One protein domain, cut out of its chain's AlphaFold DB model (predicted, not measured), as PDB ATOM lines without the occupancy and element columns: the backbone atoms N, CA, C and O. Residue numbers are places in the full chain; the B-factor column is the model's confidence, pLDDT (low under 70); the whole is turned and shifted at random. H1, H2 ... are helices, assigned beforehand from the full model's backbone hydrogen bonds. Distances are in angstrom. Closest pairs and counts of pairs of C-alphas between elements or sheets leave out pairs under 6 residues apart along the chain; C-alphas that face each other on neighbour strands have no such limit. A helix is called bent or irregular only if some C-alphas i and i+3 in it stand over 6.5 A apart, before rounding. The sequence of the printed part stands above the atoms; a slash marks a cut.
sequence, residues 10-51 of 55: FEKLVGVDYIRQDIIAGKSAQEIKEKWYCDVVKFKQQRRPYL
ATOM      1  N   PHE A  10       3.725  41.883   7.243       89.19
ATOM      2  CA  PHE A  10       4.597  40.785   6.846       89.19
ATOM      3  C   PHE A  10       5.714  40.549   7.868       89.19
ATOM      4  O   PHE A  10       5.840  39.436   8.365       89.19
ATOM      5  N   GLU A  11       6.436  41.595   8.278       88.75
ATOM      6  CA  GLU A  11       7.490  41.518   9.305       88.75
ATOM      7  C   GLU A  11       6.942  41.015  10.640       88.75
ATOM      8  O   GLU A  11       7.621  40.284  11.355       88.75
ATOM      9  N   LYS A  12       5.698  41.377  10.970       89.75
ATOM     10  CA  LYS A  12       5.034  40.926  12.199       89.75
ATOM     11  C   LYS A  12       4.673  39.444  12.147       89.75
ATOM     12  O   LYS A  12       4.683  38.793  13.184       89.75
ATOM     13  N   LEU A  13       4.355  38.921  10.963       91.31
ATOM     14  CA  LEU A  13       4.073  37.501  10.753       91.31
ATOM     15  C   LEU A  13       5.346  36.662  10.757       91.31
ATOM     16  O   LEU A  13       5.394  35.629  11.416       91.31
ATOM     17  N   VAL A  14       6.363  37.090  10.007       90.69
ATOM     18  CA  VAL A  14       7.604  36.319   9.878       90.69
ATOM     19  C   VAL A  14       8.556  36.519  11.058       90.69
ATOM     20  O   VAL A  14       9.438  35.696  11.278       90.69
ATOM     21  N   GLY A  15       8.379  37.596  11.825       89.44
ATOM     22  CA  GLY A  15       9.162  37.914  13.020       89.44
ATOM     23  C   GLY A  15      10.545  38.510  12.748       89.44
ATOM     24  O   GLY A  15      11.281  38.769  13.696       89.44
ATOM     25  N   VAL A  16      10.913  38.724  11.480       88.88
ATOM     26  CA  VAL A  16      12.228  39.215  11.044       88.88
ATOM     27  C   VAL A  16      12.101  40.107   9.803       88.88
ATOM     28  O   VAL A  16      11.185  39.945   8.998       88.88
ATOM     29  N   ASP A  17      13.032  41.035   9.615       88.31
ATOM     30  CA  ASP A  17      13.058  41.996   8.501       88.31
ATOM     31  C   ASP A  17      13.794  41.470   7.253       88.31
ATOM     32  O   ASP A  17      13.464  41.821   6.115       88.31
ATOM     33  N   TYR A  18      14.762  40.574   7.446       88.56
ATOM     34  CA  TYR A  18      15.632  40.108   6.371       88.56
ATOM     35  C   TYR A  18      14.935  39.227   5.327       88.56
ATOM     36  O   TYR A  18      15.423  39.134   4.205       88.56
ATOM     37  N   ILE A  19      13.803  38.587   5.648       89.94
ATOM     38  CA  ILE A  19      13.093  37.715   4.694       89.94
ATOM     39  C   ILE A  19      12.553  38.535   3.524       89.94
ATOM     40  O   ILE A  19      12.678  38.120   2.374       89.94
ATOM     41  N   ARG A  20      12.009  39.732   3.788       89.62
ATOM     42  CA  ARG A  20      11.569  40.638   2.719       89.62
ATOM     43  C   ARG A  20      12.754  41.011   1.827       89.62
ATOM     44  O   ARG A  20      12.645  40.943   0.606       89.62
ATOM     45  N   GLN A  21      13.871  41.400   2.440       90.00
ATOM     46  CA  GLN A  21      15.077  41.819   1.723       90.00
ATOM     47  C   GLN A  21      15.635  40.692   0.852       90.00
ATOM     48  O   GLN A  21      15.968  40.926  -0.305       90.00
ATOM     49  N   ASP A  22      15.677  39.469   1.378       90.88
ATOM     50  CA  ASP A  22      16.192  38.308   0.664       90.88
ATOM     51  C   ASP A  22      15.292  37.917  -0.528       90.88
ATOM     52  O   ASP A  22      15.811  37.595  -1.597       90.88
ATOM     53  N   ILE A  23      13.961  38.029  -0.398       89.75
ATOM     54  CA  ILE A  23      13.036  37.805  -1.526       89.75
ATOM     55  C   ILE A  23      13.186  38.905  -2.587       89.75
ATOM     56  O   ILE A  23      13.209  38.608  -3.780       89.75
ATOM     57  N   ILE A  24      13.311  40.175  -2.179       88.56
ATOM     58  CA  ILE A  24      13.527  41.298  -3.110       88.56
ATOM     59  C   ILE A  24      14.871  41.161  -3.838       88.56
ATOM     60  O   ILE A  24      14.956  41.475  -5.022       88.56
ATOM     61  N   ALA A  25      15.898  40.653  -3.153       90.12
ATOM     62  CA  ALA A  25      17.207  40.360  -3.728       90.12
ATOM     63  C   ALA A  25      17.204  39.141  -4.674       90.12
ATOM     64  O   ALA A  25      18.233  38.846  -5.278       90.12
ATOM     65  N   GLY A  26      16.074  38.439  -4.815       91.56
ATOM     66  CA  GLY A  26      15.934  37.294  -5.713       91.56
ATOM     67  C   GLY A  26      16.563  36.004  -5.186       91.56
ATOM     68  O   GLY A  26      16.827  35.104  -5.982       91.56
ATOM     69  N   LYS A  27      16.807  35.893  -3.872       91.50
ATOM     70  CA  LYS A  27      17.315  34.650  -3.278       91.50
ATOM     71  C   LYS A  27      16.292  33.530  -3.396       91.50
ATOM     72  O   LYS A  27      15.079  33.748  -3.324       91.50
ATOM     73  N   SER A  28      16.792  32.310  -3.531       92.50
ATOM     74  CA  SER A  28      15.951  31.122  -3.538       92.50
ATOM     75  C   SER A  28      15.336  30.870  -2.158       92.50
ATOM     76  O   SER A  28      15.897  31.217  -1.119       92.50
ATOM     77  N   ALA A  29      14.188  30.190  -2.128       89.94
ATOM     78  CA  ALA A  29      13.557  29.795  -0.868       89.94
ATOM     79  C   ALA A  29      14.478  28.927   0.013       89.94
ATOM     80  O   ALA A  29      14.361  28.953   1.238       89.94
ATOM     81  N   GLN A  30      15.392  28.170  -0.603       92.25
ATOM     82  CA  GLN A  30      16.357  27.338   0.105       92.25
ATOM     83  C   GLN A  30      17.371  28.191   0.872       92.25
ATOM     84  O   GLN A  30      17.492  28.012   2.081       92.25
ATOM     85  N   GLU A  31      17.985  29.183   0.223       90.44
ATOM     86  CA  GLU A  31      18.950  30.088   0.867       90.44
ATOM     87  C   GLU A  31      18.323  30.871   2.027       90.44
ATOM     88  O   GLU A  31      18.934  31.057   3.081       90.44
ATOM     89  N   ILE A  32      17.072  31.312   1.858       90.38
ATOM     90  CA  ILE A  32      16.340  32.029   2.908       90.38
ATOM     91  C   ILE A  32      16.081  31.099   4.104       90.38
ATOM     92  O   ILE A  32      16.280  31.495   5.253       90.38
ATOM     93  N   LYS A  33      15.691  29.846   3.844       90.62
ATOM     94  CA  LYS A  33      15.427  28.843   4.884       90.62
ATOM     95  C   LYS A  33      16.694  28.415   5.624       90.62
ATOM     96  O   LYS A  33      16.647  28.180   6.831       90.62
ATOM     97  N   GLU A  34      17.818  28.314   4.924       92.50
ATOM     98  CA  GLU A  34      19.118  27.993   5.520       92.50
ATOM     99  C   GLU A  34      19.562  29.069   6.517       92.50
ATOM    100  O   GLU A  34      20.144  28.750   7.554       92.50
ATOM    101  N   LYS A  35      19.200  30.332   6.272       88.94
ATOM    102  CA  LYS A  35      19.572  31.462   7.128       88.94
ATOM    103  C   LYS A  35      19.036  31.354   8.559       88.94
ATOM    104  O   LYS A  35      19.779  31.630   9.497       88.94
ATOM    105  N   TRP A  36      17.786  30.916   8.748       89.62
ATOM    106  CA  TRP A  36      17.198  30.730  10.089       89.62
ATOM    107  C   TRP A  36      17.351  29.310  10.643       89.62
ATOM    108  O   TRP A  36      16.910  29.023  11.758       89.62
ATOM    109  N   TYR A  37      17.960  28.390   9.888       91.69
ATOM    110  CA  TYR A  37      18.129  26.999  10.311       91.69
ATOM    111  C   TYR A  37      18.885  26.892  11.642       91.69
ATOM    112  O   TYR A  37      18.487  26.140  12.534       91.69
ATOM    113  N   CYS A  38      19.933  27.700  11.813       91.12
ATOM    114  CA  CYS A  38      20.706  27.763  13.051       91.12
ATOM    115  C   CYS A  38      19.841  28.139  14.264       91.12
ATOM    116  O   CYS A  38      20.008  27.558  15.336       91.12
ATOM    117  N   ASP A  39      18.893  29.062  14.103       91.38
ATOM    118  CA  ASP A  39      18.007  29.482  15.191       91.38
ATOM    119  C   ASP A  39      16.973  28.405  15.526       91.38
ATOM    120  O   ASP A  39      16.686  28.177  16.700       91.38
ATOM    121  N   VAL A  40      16.499  27.649  14.529       92.69
ATOM    122  CA  VAL A  40      15.657  26.462  14.758       92.69
ATOM    123  C   VAL A  40      16.406  25.409  15.575       92.69
ATOM    124  O   VAL A  40      15.835  24.833  16.500       92.69
ATOM    125  N   VAL A  41      17.683  25.157  15.270       95.25
ATOM    126  CA  VAL A  41      18.508  24.204  16.030       95.25
ATOM    127  C   VAL A  41      18.711  24.682  17.470       95.25
ATOM    128  O   VAL A  41      18.518  23.894  18.399       95.25
ATOM    129  N   LYS A  42      19.022  25.967  17.678       95.50
ATOM    130  CA  LYS A  42      19.132  26.558  19.023       95.50
ATOM    131  C   LYS A  42      17.816  26.455  19.794       95.50
ATOM    132  O   LYS A  42      17.813  26.012  20.939       95.50
ATOM    133  N   PHE A  43      16.692  26.788  19.161       94.19
ATOM    134  CA  PHE A  43      15.371  26.704  19.783       94.19
ATOM    135  C   PHE A  43      15.006  25.268  20.160       94.19
ATOM    136  O   PHE A  43      14.496  25.028  21.253       94.19
ATOM    137  N   LYS A  44      15.321  24.289  19.300       94.06
ATOM    138  CA  LYS A  44      15.140  22.868  19.618       94.06
ATOM    139  C   LYS A  44      15.922  22.455  20.858       94.06
ATOM    140  O   LYS A  44      15.380  21.714  21.663       94.06
ATOM    141  N   GLN A  45      17.147  22.945  21.045       95.06
ATOM    142  CA  GLN A  45      17.925  22.683  22.261       95.06
ATOM    143  C   GLN A  45      17.327  23.392  23.482       95.06
ATOM    144  O   GLN A  45      17.169  22.772  24.533       95.06
ATOM    145  N   GLN A  46      16.938  24.660  23.331       95.25
ATOM    146  CA  GLN A  46      16.371  25.474  24.406       95.25
ATOM    147  C   GLN A  46      15.011  24.960  24.886       95.25
ATOM    148  O   GLN A  46      14.720  25.049  26.075       95.25
ATOM    149  N   ARG A  47      14.175  24.405  23.997       96.19
ATOM    150  CA  ARG A  47      12.842  23.906  24.368       96.19
ATOM    151  C   ARG A  47      12.872  22.573  25.121       96.19
ATOM    152  O   ARG A  47      11.874  22.244  25.751       96.19
ATOM    153  N   ARG A  48      13.984  21.817  25.077       94.25
ATOM    154  CA  ARG A  48      14.084  20.459  25.662       94.25
ATOM    155  C   ARG A  48      13.650  20.374  27.130       94.25
ATOM    156  O   ARG A  48      12.906  19.449  27.437       94.25
ATOM    157  N   PRO A  49      14.039  21.301  28.029       94.81
ATOM    158  CA  PRO A  49      13.630  21.249  29.436       94.81
ATOM    159  C   PRO A  49      12.128  21.467  29.656       94.81
ATOM    160  O   PRO A  49      11.626  21.188  30.738       94.81
ATOM    161  N   TYR A  50      11.419  21.985  28.653       95.19
ATOM    162  CA  TYR A  50      10.002  22.341  28.730       95.19
ATOM    163  C   TYR A  50       9.099  21.350  27.978       95.19
ATOM    164  O   TYR A  50       7.894  21.574  27.870       95.19
ATOM    165  N   LEU A  51       9.663  20.269  27.426       94.25
ATOM    166  CA  LEU A  51       8.896  19.243  26.725       94.25
ATOM    167  C   LEU A  51       8.136  18.371  27.731       94.25
ATOM    168  O   LEU A  51       8.733  17.710  28.574       94.25
TER     169      LEU A  51
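AT A GLANCE: This is residues 10 to 51 of the 55 residues of an uncharacterized protein of bioreactor metagenome (UniProt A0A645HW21). One long helix, H3, makes the length of the model, and two short helices, H1 and H2, make a small, loose head near its first end. H2 runs back beside the first part of H3, H1 lies beyond H2 and away from H3, and residues 37 to 51, of which 37 to 50 belong to H3, stick out as a free arm. The printed part has 42 residues with three named helices, in the order H1, H2, H3, and no named strand; the class is all helix. The whole is loose, with a radius of gyration of the C-alphas of 12.7 A, and it is flat, with spans of 38 by 21 by 10 A.

IN THESE COORDINATES: H1 is residues 10 to 14, 6.2 A from first to last C-alpha, and C-alpha 10 stands at (4.597, 40.785, 6.846). H2 is residues 18 to 24, 9.8 A from first to last C-alpha, with C-alpha 18 at (15.632, 40.108, 6.371). H3 is residues 29 to 50, 30.7 A from first to last C-alpha, and C-alpha 50 stands at (10.002, 22.341, 28.730). H3 has a kink of 41 degrees near residue 36. It is also irregular: C-alphas 46 and 49 are 7.1 A apart, and its line is a rough one.

HOW THE PARTS SIT: H1 and H2 are close but not clearly touching, with 1 pair of C-alphas within 8 A; their closest C-alphas, those of Glu 11 and Arg 20, are 7.8 A apart. H2 and H3 only just touch, with 3 pairs of C-alphas within 8 A. Their closest C-alphas, those of Asp 22 and Ile 32, are 6.7 A apart, and H3 touches H2 with residue 32 alone. The lines of H2 and H3 stand at a shallow tilt of 19 degrees, opposite ways, and the two form a helical hairpin. H1 and H3 are apart. In H1 and H2 every O i to N i+4 pair is within hydrogen-bond range, while in H3 12 of 18 such pairs are.

THE WHOLE: The two C-alphas farthest apart in the domain, those of Gly 26 and Pro 49, are 38.7 A apart. The C-alphas of Phe 10 and Leu 51, the first and last printed residues, are 29.6 A apart. The links from H1 to H2, with 3 residues between them, and from H2 to H3, with 4, are tight. The printed part has no cut. The mean pLDDT of the printed part is 91.5, and no printed residue is under 70.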